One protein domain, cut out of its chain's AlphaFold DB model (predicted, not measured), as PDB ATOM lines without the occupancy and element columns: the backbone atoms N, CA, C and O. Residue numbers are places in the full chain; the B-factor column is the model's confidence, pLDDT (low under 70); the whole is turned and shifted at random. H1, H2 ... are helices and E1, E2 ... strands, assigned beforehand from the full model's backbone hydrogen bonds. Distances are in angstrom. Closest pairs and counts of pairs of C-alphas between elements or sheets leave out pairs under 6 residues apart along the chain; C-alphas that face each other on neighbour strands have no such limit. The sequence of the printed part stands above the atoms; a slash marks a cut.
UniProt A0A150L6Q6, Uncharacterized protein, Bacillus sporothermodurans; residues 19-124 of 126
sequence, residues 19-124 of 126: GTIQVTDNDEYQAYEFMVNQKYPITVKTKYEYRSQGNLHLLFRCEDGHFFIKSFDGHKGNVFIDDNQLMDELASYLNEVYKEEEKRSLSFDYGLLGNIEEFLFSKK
ATOM      1  N   GLY A  19     194.258 250.858 291.827       96.31
ATOM      2  CA  GLY A  19     193.116 250.042 291.450       96.31
ATOM      3  C   GLY A  19     191.787 250.462 292.051       96.31
ATOM      4  O   GLY A  19     191.703 251.392 292.851       96.31
ATOM      5  N   THR A  20     190.738 249.748 291.664       97.81
ATOM      6  CA  THR A  20     189.385 249.908 292.201       97.81
ATOM      7  C   THR A  20     188.948 248.675 292.969       97.81
ATOM      8  O   THR A  20     189.241 247.559 292.545       97.81
ATOM      9  N   ILE A  21     188.138 248.866 294.000       97.69
ATOM     10  CA  ILE A  21     187.364 247.808 294.647       97.69
ATOM     11  C   ILE A  21     185.900 248.233 294.565       97.69
ATOM     12  O   ILE A  21     185.532 249.281 295.088       97.69
ATOM     13  N   GLN A  22     185.080 247.465 293.858       96.44
ATOM     14  CA  GLN A  22     183.628 247.652 293.832       96.44
ATOM     15  C   GLN A  22     182.982 246.620 294.741       96.44
ATOM     16  O   GLN A  22     183.400 245.464 294.731       96.44
ATOM     17  N   VAL A  23     181.982 247.030 295.513       95.44
ATOM     18  CA  VAL A  23     181.343 246.149 296.494       95.44
ATOM     19  C   VAL A  23     179.884 245.952 296.146       95.44
ATOM     20  O   VAL A  23     179.142 246.918 295.961       95.44
ATOM     21  N   THR A  24     179.481 244.687 296.099       93.50
ATOM     22  CA  THR A  24     178.084 244.299 295.966       93.50
ATOM     23  C   THR A  24     177.554 243.881 297.335       93.50
ATOM     24  O   THR A  24     178.059 242.933 297.949       93.50
ATOM     25  N   ASP A  25     176.547 244.613 297.814       92.00
ATOM     26  CA  ASP A  25     175.915 244.426 299.119       92.00
ATOM     27  C   ASP A  25     174.460 243.943 299.019       92.00
ATOM     28  O   ASP A  25     173.854 243.933 297.942       92.00
ATOM     29  N   ASN A  26     173.912 243.497 300.149       88.31
ATOM     30  CA  ASN A  26     172.526 243.069 300.279       88.31
ATOM     31  C   ASN A  26     171.761 243.842 301.368       88.31
ATOM     32  O   ASN A  26     172.298 244.619 302.159       88.31
ATOM     33  N   ASP A  27     170.462 243.557 301.452       86.00
ATOM     34  CA  ASP A  27     169.542 244.198 302.393       86.00
ATOM     35  C   ASP A  27     169.823 243.893 303.877       86.00
ATOM     36  O   ASP A  27     169.241 244.540 304.752       86.00
ATOM     37  N   GLU A  28     170.721 242.948 304.162       87.38
ATOM     38  CA  GLU A  28     171.121 242.529 305.506       87.38
ATOM     39  C   GLU A  28     172.387 243.242 306.012       87.38
ATOM     40  O   GLU A  28     172.922 242.845 307.048       87.38
ATOM     41  N   TYR A  29     172.856 244.295 305.327       87.56
ATOM     42  CA  TYR A  29     174.106 245.005 305.650       87.56
ATOM     43  C   TYR A  29     175.331 244.089 305.547       87.56
ATOM     44  O   TYR A  29     176.185 244.015 306.440       87.56
ATOM     45  N   GLN A  30     175.380 243.335 304.451       91.50
ATOM     46  CA  GLN A  30     176.461 242.406 304.159       91.50
ATOM     47  C   GLN A  30     176.960 242.644 302.742       91.50
ATOM     48  O   GLN A  30     176.173 242.669 301.796       91.50
ATOM     49  N   ALA A  31     178.274 242.745 302.593       92.62
ATOM     50  CA  ALA A  31     178.922 242.618 301.300       92.62
ATOM     51  C   ALA A  31     179.107 241.131 301.005       92.62
ATOM     52  O   ALA A  31     179.550 240.392 301.887       92.62
ATOM     53  N   TYR A  32     178.765 240.693 299.795       93.38
ATOM     54  CA  TYR A  32     178.910 239.294 299.370       93.38
ATOM     55  C   TYR A  32     179.875 239.111 298.195       93.38
ATOM     56  O   TYR A  32     180.322 237.993 297.933       93.38
ATOM     57  N   GLU A  33     180.218 240.193 297.496       95.12
ATOM     58  CA  GLU A  33     181.216 240.183 296.432       95.12
ATOM     59  C   GLU A  33     182.011 241.491 296.413       95.12
ATOM     60  O   GLU A  33     181.444 242.582 296.485       95.12
ATOM     61  N   PHE A  34     183.328 241.357 296.266       96.62
ATOM     62  CA  PHE A  34     184.265 242.449 296.043       96.62
ATOM     63  C   PHE A  34     184.904 242.267 294.667       96.62
ATOM     64  O   PHE A  34     185.635 241.307 294.431       96.62
ATOM     65  N   MET A  35     184.637 243.182 293.744       97.38
ATOM     66  CA  MET A  35     185.188 243.169 292.394       97.38
ATOM     67  C   MET A  35     186.410 244.089 292.322       97.38
ATOM     68  O   MET A  35     186.285 245.317 292.258       97.38
ATOM     69  N   VAL A  36     187.606 243.501 292.298       97.62
ATOM     70  CA  VAL A  36     188.867 244.248 292.211       97.62
ATOM     71  C   VAL A  36     189.233 244.493 290.745       97.62
ATOM     72  O   VAL A  36     189.241 243.576 289.920       97.62
ATOM     73  N   ASN A  37     189.526 245.750 290.402       96.12
ATOM     74  CA  ASN A  37     189.874 246.208 289.050       96.12
ATOM     75  C   ASN A  37     188.894 245.762 287.953       96.12
ATOM     76  O   ASN A  37     189.308 245.531 286.818       96.12
ATOM     77  N   GLN A  38     187.607 245.607 288.292       94.44
ATOM     78  CA  GLN A  38     186.559 245.127 287.374       94.44
ATOM     79  C   GLN A  38     186.878 243.768 286.721       94.44
ATOM     80  O   GLN A  38     186.358 243.444 285.655       94.44
ATOM     81  N   LYS A  39     187.777 242.986 287.331       96.75
ATOM     82  CA  LYS A  39     188.341 241.777 286.724       96.75
ATOM     83  C   LYS A  39     188.446 240.607 287.692       96.75
ATOM     84  O   LYS A  39     188.304 239.466 287.261       96.75
ATOM     85  N   TYR A  40     188.738 240.873 288.959       97.62
ATOM     86  CA  TYR A  40     189.036 239.848 289.951       97.62
ATOM     87  C   TYR A  40     187.930 239.827 291.013       97.62
ATOM     88  O   TYR A  40     187.967 240.649 291.931       97.62
ATOM     89  N   PRO A  41     186.921 238.947 290.875       97.44
ATOM     90  CA  PRO A  41     185.880 238.799 291.883       97.44
ATOM     91  C   PRO A  41     186.412 238.033 293.100       97.44
ATOM     92  O   PRO A  41     187.042 236.986 292.954       97.44
ATOM     93  N   ILE A  42     186.114 238.537 294.295       97.62
ATOM     94  CA  ILE A  42     186.350 237.877 295.580       97.62
ATOM     95  C   ILE A  42     184.987 237.705 296.255       97.62
ATOM     96  O   ILE A  42     184.366 238.678 296.690       97.62
ATOM     97  N   THR A  43     184.495 236.467 296.317       96.81
ATOM     98  CA  THR A  43     183.184 236.146 296.901       96.81
ATOM     99  C   THR A  43     183.338 235.788 298.374       96.81
ATOM    100  O   THR A  43     183.781 234.693 298.722       96.81
ATOM    101  N   VAL A  44     182.952 236.710 299.251       95.44
ATOM    102  CA  VAL A  44     183.033 236.546 300.703       95.44
ATOM    103  C   VAL A  44     181.973 237.400 301.384       95.44
ATOM    104  O   VAL A  44     181.772 238.558 301.031       95.44
ATOM    105  N   LYS A  45     181.293 236.808 302.367       95.06
ATOM    106  CA  LYS A  45     180.281 237.477 303.182       95.06
ATOM    107  C   LYS A  45     180.974 238.231 304.313       95.06
ATOM    108  O   LYS A  45     181.588 237.598 305.170       95.06
ATOM    109  N   THR A  46     180.888 239.554 304.328       94.31
ATOM    110  CA  THR A  46     181.469 240.411 305.377       94.31
ATOM    111  C   THR A  46     180.441 241.439 305.836       94.31
ATOM    112  O   THR A  46     179.531 241.790 305.082       94.31
ATOM    113  N   LYS A  47     180.552 241.918 307.080       93.12
ATOM    114  CA  LYS A  47     179.694 243.008 307.563       93.12
ATOM    115  C   LYS A  47     179.977 244.271 306.740       93.12
ATOM    116  O   LYS A  47     181.136 244.645 306.582       93.12
ATOM    117  N   TYR A  48     178.926 244.933 306.261       90.88
ATOM    118  CA  TYR A  48     179.047 246.115 305.417       90.88
ATOM    119  C   TYR A  48     177.943 247.122 305.738       90.88
ATOM    120  O   TYR A  48     176.759 246.822 305.632       90.88
ATOM    121  N   GLU A  49     178.320 248.314 306.194       85.12
ATOM    122  CA  GLU A  49     177.371 249.259 306.805       85.12
ATOM    123  C   GLU A  49     176.571 250.079 305.779       85.12
ATOM    124  O   GLU A  49     175.598 250.753 306.127       85.12
ATOM    125  N   TYR A  50     176.934 249.966 304.502       86.00
ATOM    126  CA  TYR A  50     176.332 250.690 303.390       86.00
ATOM    127  C   TYR A  50     175.381 249.808 302.587       86.00
ATOM    128  O   TYR A  50     175.491 248.585 302.597       86.00
ATOM    129  N   ARG A  51     174.391 250.448 301.950       77.25
ATOM    130  CA  ARG A  51     173.312 249.755 301.234       77.25
ATOM    131  C   ARG A  51     172.908 250.539 299.999       77.25
ATOM    132  O   ARG A  51     171.990 251.373 300.069       77.25
ATOM    133  N   SER A  52     173.608 250.321 298.887       72.19
ATOM    134  CA  SER A  52     173.256 250.940 297.608       72.19
ATOM    135  C   SER A  52     174.035 250.390 296.417       72.19
ATOM    136  O   SER A  52     175.101 249.801 296.539       72.19
ATOM    137  N   GLN A  53     173.521 250.683 295.222       65.75
ATOM    138  CA  GLN A  53     174.278 250.497 293.993       65.75
ATOM    139  C   GLN A  53     175.371 251.565 293.891       65.75
ATOM    140  O   GLN A  53     175.092 252.756 294.017       65.75
ATOM    141  N   GLY A  54     176.598 251.133 293.596       72.12
ATOM    142  CA  GLY A  54     177.703 252.035 293.276       72.12
ATOM    143  C   GLY A  54     178.732 252.248 294.383       72.12
ATOM    144  O   GLY A  54     179.469 253.227 294.292       72.12
ATOM    145  N   ASN A  55     178.824 251.353 295.378       91.62
ATOM    146  CA  ASN A  55     179.931 251.397 296.333       91.62
ATOM    147  C   ASN A  55     181.251 251.137 295.596       91.62
ATOM    148  O   ASN A  55     181.487 250.051 295.051       91.62
ATOM    149  N   LEU A  56     182.081 252.171 295.528       95.31
ATOM    150  CA  LEU A  56     183.326 252.185 294.782       95.31
ATOM    151  C   LEU A  56     184.425 252.746 295.668       95.31
ATOM    152  O   LEU A  56     184.320 253.843 296.208       95.31
ATOM    153  N   HIS A  57     185.528 252.019 295.727       96.88
ATOM    154  CA  HIS A  57     186.698 252.407 296.485       96.88
ATOM    155  C   HIS A  57     187.898 252.498 295.553       96.88
ATOM    156  O   HIS A  57     188.131 251.620 294.718       96.88
ATOM    157  N   LEU A  58     188.654 253.582 295.676       96.94
ATOM    158  CA  LEU A  58     189.844 253.856 294.886       96.94
ATOM    159  C   LEU A  58     191.070 253.615 295.758       96.94
ATOM    160  O   LEU A  58     191.266 254.308 296.756       96.94
ATOM    161  N   LEU A  59     191.888 252.639 295.379       97.06
ATOM    162  CA  LEU A  59     193.121 252.294 296.068       97.06
ATOM    163  C   LEU A  59     194.282 253.099 295.492       97.06
ATOM    164  O   LEU A  59     194.557 253.049 294.289       97.06
ATOM    165  N   PHE A  60     194.990 253.794 296.371       95.56
ATOM    166  CA  PHE A  60     196.173 254.572 296.042       95.56
ATOM    167  C   PHE A  60     197.398 254.064 296.798       95.56
ATOM    168  O   PHE A  60     197.279 253.506 297.889       95.56
ATOM    169  N   ARG A  61     198.581 254.323 296.236       93.62
ATOM    170  CA  ARG A  61     199.877 254.144 296.903       93.62
ATOM    171  C   ARG A  61     200.729 255.394 296.695       93.62
ATOM    172  O   ARG A  61     200.834 255.881 295.571       93.62
ATOM    173  N   CYS A  62     201.305 255.954 297.755       92.06
ATOM    174  CA  CYS A  62     202.249 257.073 297.623       92.06
ATOM    175  C   CYS A  62     203.680 256.585 297.352       92.06
ATOM    176  O   CYS A  62     203.977 255.406 297.534       92.06
ATOM    177  N   GLU A  63     204.587 257.494 296.988       89.06
ATOM    178  CA  GLU A  63     206.019 257.183 296.788       89.06
ATOM    179  C   GLU A  63     206.688 256.609 298.052       89.06
ATOM    180  O   GLU A  63     207.542 255.719 297.985       89.06
ATOM    181  N   ASP A  64     206.222 257.027 299.235       88.62
ATOM    182  CA  ASP A  64     206.641 256.439 300.514       88.62
ATOM    183  C   ASP A  64     206.117 255.007 300.749       88.62
ATOM    184  O   ASP A  64     206.425 254.387 301.762       88.62
ATOM    185  N   GLY A  65     205.362 254.450 299.803       90.50
ATOM    186  CA  GLY A  65     204.864 253.080 299.835       90.50
ATOM    187  C   GLY A  65     203.549 252.898 300.583       90.50
ATOM    188  O   GLY A  65     203.002 251.800 300.506       90.50
ATOM    189  N   HIS A  66     203.024 253.941 301.237       93.25
ATOM    190  CA  HIS A  66     201.782 253.848 301.996       93.25
ATOM    191  C   HIS A  66     200.565 253.693 301.087       93.25
ATOM    192  O   HIS A  66     200.357 254.483 300.160       93.25
ATOM    193  N   PHE A  67     199.730 252.721 301.422       95.31
ATOM    194  CA  PHE A  67     198.403 252.544 300.866       95.31
ATOM    195  C   PHE A  67     197.398 253.455 301.565       95.31
ATOM    196  O   PHE A  67     197.426 253.636 302.784       95.31
ATOM    197  N   PHE A  68     196.475 254.004 300.787       95.75
ATOM    198  CA  PHE A  68     195.263 254.622 301.308       95.75
ATOM    199  C   PHE A  68     194.121 254.417 300.321       95.75
ATOM    200  O   PHE A  68     194.343 254.242 299.121       95.75
ATOM    201  N   ILE A  69     192.897 254.432 300.833       96.69
ATOM    202  CA  ILE A  69     191.698 254.197 300.038       96.69
ATOM    203  C   ILE A  69     190.811 255.433 300.121       96.69
ATOM    204  O   ILE A  69     190.667 256.030 301.186       96.69
ATOM    205  N   LYS A  70     190.256 255.837 298.977       95.25
ATOM    206  CA  LYS A  70     189.162 256.804 298.911       95.25
ATOM    207  C   LYS A  70     187.865 256.066 298.661       95.25
ATOM    208  O   LYS A  70     187.747 255.386 297.642       95.25
ATOM    209  N   SER A  71     186.932 256.184 299.592       94.75
ATOM    210  CA  SER A  71     185.701 255.395 299.604       94.75
ATOM    211  C   SER A  71     184.514 256.248 299.204       94.75
ATOM    212  O   SER A  71     184.399 257.384 299.656       94.75
ATOM    213  N   PHE A  72     183.652 255.699 298.355       94.50
ATOM    214  CA  PHE A  72     182.399 256.306 297.936       94.50
ATOM    215  C   PHE A  72     181.298 255.273 298.123       94.50
ATOM    216  O   PHE A  72     181.185 254.335 297.335       94.50
ATOM    217  N   ASP A  73     180.496 255.454 299.161       92.94
ATOM    218  CA  ASP A  73     179.494 254.483 299.568       92.94
ATOM    219  C   ASP A  73     178.096 255.083 299.497       92.94
ATOM    220  O   ASP A  73     177.838 256.187 299.982       92.94
ATOM    221  N   GLY A  74     177.161 254.356 298.893       89.44
ATOM    222  CA  GLY A  74     175.782 254.804 298.799       89.44
ATOM    223  C   GLY A  74     174.952 254.316 299.985       89.44
ATOM    224  O   GLY A  74     174.974 253.142 300.356       89.44
ATOM    225  N   HIS A  75     174.123 255.193 300.549       86.62
ATOM    226  CA  HIS A  75     173.071 254.780 301.476       86.62
ATOM    227  C   HIS A  75     171.883 255.747 301.428       86.62
ATOM    228  O   HIS A  75     172.025 256.955 301.625       86.62
ATOM    229  N   LYS A  76     170.680 255.210 301.168       84.44
ATOM    230  CA  LYS A  76     169.405 255.965 301.135       84.44
ATOM    231  C   LYS A  76     169.433 257.215 300.235       84.44
ATOM    232  O   LYS A  76     168.894 258.256 300.596       84.44
ATOM    233  N   GLY A  77     170.060 257.107 299.063       82.44
ATOM    234  CA  GLY A  77     170.155 258.201 298.087       82.44
ATOM    235  C   GLY A  77     171.233 259.247 298.393       82.44
ATOM    236  O   GLY A  77     171.363 260.199 297.631       82.44
ATOM    237  N   ASN A  78     172.013 259.065 299.462       86.81
ATOM    238  CA  ASN A  78     173.197 259.868 299.759       86.81
ATOM    239  C   ASN A  78     174.470 259.088 299.419       86.81
ATOM    240  O   ASN A  78     174.465 257.856 299.454       86.81
ATOM    241  N   VAL A  79     175.552 259.818 299.139       88.62
ATOM    242  CA  VAL A  79     176.906 259.270 298.998       88.62
ATOM    243  C   VAL A  79     177.740 259.738 300.185       88.62
ATOM    244  O   VAL A  79     177.848 260.940 300.429       88.62
ATOM    245  N   PHE A  80     178.316 258.784 300.903       89.81
ATOM    246  CA  PHE A  80     179.246 258.987 302.004       89.81
ATOM    247  C   PHE A  80     180.664 258.820 301.465       89.81
ATOM    248  O   PHE A  80     180.922 257.928 300.655       89.81
ATOM    249  N   ILE A  81     181.561 259.723 301.858       91.25
ATOM    250  CA  ILE A  81     182.937 259.755 301.360       91.25
ATOM    251  C   ILE A  81     183.877 259.541 302.538       91.25
ATOM    252  O   ILE A  81     183.776 260.271 303.521       91.25
ATOM    253  N   ASP A  82     184.799 258.588 302.397       88.94
ATOM    254  CA  ASP A  82     185.832 258.263 303.394       88.94
ATOM    255  C   ASP A  82     185.269 257.954 304.800       88.94
ATOM    256  O   ASP A  82     185.850 258.348 305.807       88.94
ATOM    257  N   ASP A  83     184.131 257.253 304.862       87.06
ATOM    258  CA  ASP A  83     183.446 256.864 306.112       87.06
ATOM    259  C   ASP A  83     183.258 255.329 306.195       87.06
ATOM    260  O   ASP A  83     182.365 254.802 306.857       87.06
ATOM    261  N   ASN A  84     184.073 254.568 305.454       91.62
ATOM    262  CA  ASN A  84     183.977 253.109 305.383       91.62
ATOM    263  C   ASN A  84     185.086 252.434 306.196       91.62
ATOM    264  O   ASN A  84     186.206 252.246 305.715       91.62
ATOM    265  N   GLN A  85     184.722 251.990 307.403       93.75
ATOM    266  CA  GLN A  85     185.635 251.336 308.341       93.75
ATOM    267  C   GLN A  85     186.329 250.097 307.747       93.75
ATOM    268  O   GLN A  85     187.507 249.873 308.017       93.75
ATOM    269  N   LEU A  86     185.646 249.295 306.920       95.25
ATOM    270  CA  LEU A  86     186.250 248.100 306.317       95.25
ATOM    271  C   LEU A  86     187.415 248.477 305.388       95.25
ATOM    272  O   LEU A  86     188.429 247.781 305.353       95.25
ATOM    273  N   MET A  87     187.285 249.588 304.661       96.56
ATOM    274  CA  MET A  87     188.338 250.098 303.781       96.56
ATOM    275  C   MET A  87     189.484 250.751 304.554       96.56
ATOM    276  O   MET A  87     190.643 250.578 304.177       96.56
ATOM    277  N   ASP A  88     189.194 251.446 305.652       95.50
ATOM    278  CA  ASP A  88     190.235 251.998 306.529       95.50
ATOM    279  C   ASP A  88     191.077 250.886 307.172       95.50
ATOM    280  O   ASP A  88     192.311 250.961 307.234       95.50
ATOM    281  N   GLU A  89     190.417 249.812 307.603       97.44
ATOM    282  CA  GLU A  89     191.071 248.616 308.127       97.44
ATOM    283  C   GLU A  89     191.886 247.892 307.049       97.44
ATOM    284  O   GLU A  89     193.014 247.484 307.327       97.44
ATOM    285  N   LEU A  90     191.373 247.788 305.815       97.94
ATOM    286  CA  LEU A  90     192.118 247.222 304.686       97.94
ATOM    287  C   LEU A  90     193.382 248.038 304.392       97.94
ATOM    288  O   LEU A  90     194.466 247.472 304.268       97.94
ATOM    289  N   ALA A  91     193.274 249.365 304.308       97.38
ATOM    290  CA  ALA A  91     194.428 250.228 304.073       97.38
ATOM    291  C   ALA A  91     195.475 250.077 305.191       97.38
ATOM    292  O   ALA A  91     196.672 250.001 304.916       97.38
ATOM    293  N   SER A  92     195.029 249.985 306.445       97.81
ATOM    294  CA  SER A  92     195.905 249.758 307.600       97.81
ATOM    295  C   SER A  92     196.608 248.399 307.531       97.81
ATOM    296  O   SER A  92     197.823 248.333 307.701       97.81
ATOM    297  N   TYR A  93     195.872 247.332 307.211       98.25
ATOM    298  CA  TYR A  93     196.427 245.992 307.011       98.25
ATOM    299  C   TYR A  93     197.491 245.976 305.907       98.25
ATOM    300  O   TYR A  93     198.599 245.491 306.131       98.25
ATOM    301  N   LEU A  94     197.200 246.569 304.744       96.88
ATOM    302  CA  LEU A  94     198.156 246.646 303.638       96.88
ATOM    303  C   LEU A  94     199.424 247.414 304.039       96.88
ATOM    304  O   LEU A  94     200.529 246.992 303.712       96.88
ATOM    305  N   ASN A  95     199.296 248.514 304.781       96.19
ATOM    306  CA  ASN A  95     200.460 249.260 305.263       96.19
ATOM    307  C   ASN A  95     201.350 248.449 306.213       96.19
ATOM    308  O   ASN A  95     202.568 248.601 306.163       96.19
ATOM    309  N   GLU A  96     200.771 247.583 307.047       96.12
ATOM    310  CA  GLU A  96     201.548 246.707 307.928       96.12
ATOM    311  C   GLU A  96     202.223 245.568 307.155       96.12
ATOM    312  O   GLU A  96     203.420 245.345 307.329       96.12
ATOM    313  N   VAL A  97     201.500 244.896 306.250       95.31
ATOM    314  CA  VAL A  97     202.054 243.804 305.424       95.31
ATOM    315  C   VAL A  97     203.232 244.280 304.574       95.31
ATOM    316  O   VAL A  97     204.235 243.581 304.442       95.31
ATOM    317  N   TYR A  98     203.132 245.486 304.017       93.50
ATOM    318  CA  TYR A  98     204.112 246.030 303.076       93.50
ATOM    319  C   TYR A  98     205.146 246.969 303.715       93.50
ATOM    320  O   TYR A  98     205.922 247.611 303.004       93.50
ATOM    321  N   LYS A  99     205.191 247.050 305.048       90.88
ATOM    322  CA  LYS A  99     206.033 248.000 305.790       90.88
ATOM    323  C   LYS A  99     207.528 247.874 305.490       90.88
ATOM    324  O   LYS A  99     208.229 248.883 305.434       90.88
ATOM    325  N   GLU A 100     208.010 246.647 305.305       86.00
ATOM    326  CA  GLU A 100     209.431 246.333 305.086       86.00
ATOM    327  C   GLU A 100     209.783 246.109 303.605       86.00
ATOM    328  O   GLU A 100     210.909 245.737 303.274       86.00
ATOM    329  N   GLU A 101     208.843 246.328 302.681       83.44
ATOM    330  CA  GLU A 101     209.064 246.047 301.265       83.44
ATOM    331  C   GLU A 101     209.991 247.102 300.622       83.44
ATOM    332  O   GLU A 101     209.584 248.227 300.313       83.44
ATOM    333  N   GLU A 102     211.259 246.734 300.394       65.81
ATOM    334  CA  GLU A 102     212.275 247.608 299.777       65.81
ATOM    335  C   GLU A 102     211.953 247.977 298.317       65.81
ATOM    336  O   GLU A 102     212.362 249.035 297.833       65.81
ATOM    337  N   LYS A 103     211.218 247.120 297.592       64.25
ATOM    338  CA  LYS A 103     210.816 247.343 296.193       64.25
ATOM    339  C   LYS A 103     209.322 247.608 296.098       64.25
ATOM    340  O   LYS A 103     208.517 246.695 295.968       64.25
ATOM    341  N   ARG A 104     208.973 248.889 296.096       72.25
ATOM    342  CA  ARG A 104     207.588 249.356 296.030       72.25
ATOM    343  C   ARG A 104     207.091 249.311 294.590       72.25
ATOM    344  O   ARG A 104     207.405 250.187 293.788       72.25
ATOM    345  N   SER A 105     206.311 248.287 294.253       79.00
ATOM    346  CA  SER A 105     205.520 248.311 293.020       79.00
ATOM    347  C   SER A 105     204.492 249.445 293.103       79.00
ATOM    348  O   SER A 105     203.617 249.448 293.970       79.00
ATOM    349  N   LEU A 106     204.578 250.416 292.195       86.25
ATOM    350  CA  LEU A 106     203.574 251.478 292.027       86.25
ATOM    351  C   LEU A 106     202.453 251.042 291.069       86.25
ATOM    352  O   LEU A 106     201.796 251.863 290.437       86.25
ATOM    353  N   SER A 107     202.259 249.731 290.930       88.50
ATOM    354  CA  SER A 107     201.261 249.125 290.059       88.50
ATOM    355  C   SER A 107     200.550 247.989 290.777       88.50
ATOM    356  O   SER A 107     201.074 247.423 291.736       88.50
ATOM    357  N   PHE A 108     199.350 247.656 290.311       92.31
ATOM    358  CA  PHE A 108     198.617 246.517 290.837       92.31
ATOM    359  C   PHE A 108     199.301 245.210 290.433       92.31
ATOM    360  O   PHE A 108     199.572 244.992 289.252       92.31
ATOM    361  N   ASP A 109     199.515 244.321 291.396       92.69
ATOM    362  CA  ASP A 109     200.072 242.991 291.170       92.69
ATOM    363  C   ASP A 109     199.277 241.903 291.909       92.69
ATOM    364  O   ASP A 109     198.343 242.171 292.669       92.69
ATOM    365  N   TYR A 110     199.618 240.641 291.639       94.50
ATOM    366  CA  TYR A 110     198.941 239.495 292.250       94.50
ATOM    367  C   TYR A 110     199.222 239.349 293.749       94.50
ATOM    368  O   TYR A 110     198.404 238.751 294.443       94.50
ATOM    369  N   GLY A 111     200.335 239.890 294.255       95.00
ATOM    370  CA  GLY A 111     200.605 239.915 295.691       95.00
ATOM    371  C   GLY A 111     199.614 240.827 296.405       95.00
ATOM    372  O   GLY A 111     199.009 240.429 297.395       95.00
ATOM    373  N   LEU A 112     199.369 242.014 295.845       95.62
ATOM    374  CA  LEU A 112     198.364 242.941 296.357       95.62
ATOM    375  C   LEU A 112     196.959 242.328 296.312       95.62
ATOM    376  O   LEU A 112     196.226 242.424 297.294       95.62
ATOM    377  N   LEU A 113     196.595 241.662 295.209       97.62
ATOM    378  CA  LEU A 113     195.317 240.946 295.114       97.62
ATOM    379  C   LEU A 113     195.175 239.885 296.215       97.62
ATOM    380  O   LEU A 113     194.141 239.845 296.875       97.62
ATOM    381  N   GLY A 114     196.210 239.065 296.426       97.75
ATOM    382  CA  GLY A 114     196.206 238.018 297.451       97.75
ATOM    383  C   GLY A 114     196.067 238.570 298.870       97.75
ATOM    384  O   GLY A 114     195.296 238.039 299.659       97.75
ATOM    385  N   ASN A 115     196.730 239.687 299.177       97.81
ATOM    386  CA  ASN A 115     196.605 240.349 300.478       97.81
ATOM    387  C   ASN A 115     195.212 240.972 300.693       97.81
ATOM    388  O   ASN A 115     194.668 240.906 301.794       97.81
ATOM    389  N   ILE A 116     194.596 241.545 299.651       98.25
ATOM    390  CA  ILE A 116     193.201 242.017 299.731       98.25
ATOM    391  C   ILE A 116     192.265 240.837 300.023       98.25
ATOM    392  O   ILE A 116     191.401 240.936 300.893       98.25
ATOM    393  N   GLU A 117     192.444 239.719 299.319       98.31
ATOM    394  CA  GLU A 117     191.665 238.500 299.532       98.31
ATOM    395  C   GLU A 117     191.823 237.972 300.965       98.31
ATOM    396  O   GLU A 117     190.823 237.783 301.659       98.31
ATOM    397  N   GLU A 118     193.058 237.814 301.447       98.44
ATOM    398  CA  GLU A 118     193.363 237.353 302.806       98.44
ATOM    399  C   GLU A 118     192.684 238.223 303.873       98.44
ATOM    400  O   GLU A 118     192.014 237.701 304.774       98.44
ATOM    401  N   PHE A 119     192.783 239.549 303.739       98.44
ATOM    402  CA  PHE A 119     192.108 240.479 304.638       98.44
ATOM    403  C   PHE A 119     190.593 240.257 304.644       98.44
ATOM    404  O   PHE A 119     190.000 240.111 305.714       98.44
ATOM    405  N   LEU A 120     189.947 240.201 303.476       97.75
ATOM    406  CA  LEU A 120     188.493 240.054 303.398       97.75
ATOM    407  C   LEU A 120     188.018 238.716 303.982       97.75
ATOM    408  O   LEU A 120     187.019 238.680 304.702       97.75
ATOM    409  N   PHE A 121     188.758 237.626 303.757       97.56
ATOM    410  CA  PHE A 121     188.469 236.334 304.386       97.56
ATOM    411  C   PHE A 121     188.636 236.364 305.910       97.56
ATOM    412  O   PHE A 121     187.857 235.717 306.611       97.56
ATOM    413  N   SER A 122     189.570 237.158 306.444       97.19
ATOM    414  CA  SER A 122     189.708 237.369 307.896       97.19
ATOM    415  C   SER A 122     188.515 238.114 308.521       97.19
ATOM    416  O   SER A 122     188.281 238.013 309.725       97.19
ATOM    417  N   LYS A 123     187.738 238.844 307.708       96.50
ATOM    418  CA  LYS A 123     186.526 239.587 308.103       96.50
ATOM    419  C   LYS A 123     185.229 238.831 307.823       96.50
ATOM    420  O   LYS A 123     184.143 239.402 307.964       96.50
ATOM    421  N   LYS A 124     185.332 237.570 307.398       95.62
ATOM    422  CA  LYS A 124     184.179 236.754 307.040       95.62
ATOM    423  C   LYS A 124     183.218 236.613 308.222       95.62
ATOM    424  O   LYS A 124     183.632 236.385 309.357       95.62
TER     425      LYS A 124
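AT A GLANCE: This is residues 19 to 124 of the 126 residues of an uncharacterized protein of Bacillus sporothermodurans (UniProt A0A150L6Q6). A strongly twisted wall of six strands curls round helix H1, and a second helix, H2, covers the same face near the opposite end of the strand order; the other face bears no named helix. H1 packs mainly on E5 and H2 mainly on E3, while the unnamed loop of residues 98 to 109 reaches out to one end of the long axis. The 106 printed residues hold six named strands followed by two named helices, E1 to E6, then H1 and H2; the sheet's order is E3, E2, E1, E4, E5, E6, all antiparallel. The class is mixed, helices and strands, and the whole is compact, with a radius of gyration of the C-alphas of 13.5 A, but elongated, spanning 43 by 24 by 22 A.

HOW THE PARTS SIT: In the sheet, E1, residues 19 to 26, and E4, residues 55 to 62, are antiparallel inner strands, with N 21 and O 57 2.8 A apart, within hydrogen-bond range. E2, residues 30 to 36, is on the other side of E1, with N 24 and O 33 at 2.9 A. E3, residues 40 to 47, is an edge strand that bends by 60 degrees at residue 44; N 34 of E2 and its O 42 are 2.9 A apart. E1, E2 and E3 form a meander, each strand the antiparallel neighbour of the one before, and with E4 beside E1 a Greek key. E5, residues 67 to 75, pairs with E4, with N 58 and O 70 at 2.8 A. E6, residues 78 to 81, is the other edge strand, with N 80 and O 73 at 2.8 A; E4, E5 and E6 are a second meander. H1, residues 85 to 97, and H2, residues 110 to 122, are on the same face of the sheet, which gives two layers, one of the strands and one of the helices. The closest C-alphas of E5 and H1 are those of Phe 68 and Ala 91, 5.3 A apart. H2 lies over E3 and E2 at a height over the sheet of 9.6 A, along the strands, at 19 degrees to E3 on the local plane; the closest C-alphas of E3 and H2 are those of Val 44 and Phe 121, 6.6 A. H1 and H2 touch, H1 with residues 90 to 94 alone and H2 with residues 115 to 119 alone, at a steep tilt of 53 degrees, opposite ways; their closest C-alphas are those of Leu 90 and Phe 119, 6.7 A. In both helices every O i to N i+4 pair is within hydrogen-bond range.

IN THESE COORDINATES: E1 begins at C-alpha 19, (193.116, 250.042, 291.450), and measures 23.5 A; E2 measures 17.3 A, E3 20.2 A, E4 23.1 A, E5 25.4 A and E6 9.9 A. H1 and H2 each measure 18.3 A, and H2 ends at C-alpha 122, (189.708, 237.369, 307.896).

THE WHOLE: The C-alphas farthest apart, those of Lys 76 and Glu 102, are 43.7 A apart. The printed part has no cut, and H1 to H2 is the long link. Mean pLDDT of the printed part is 91.9, with residues 53, 102 and 103 under 70.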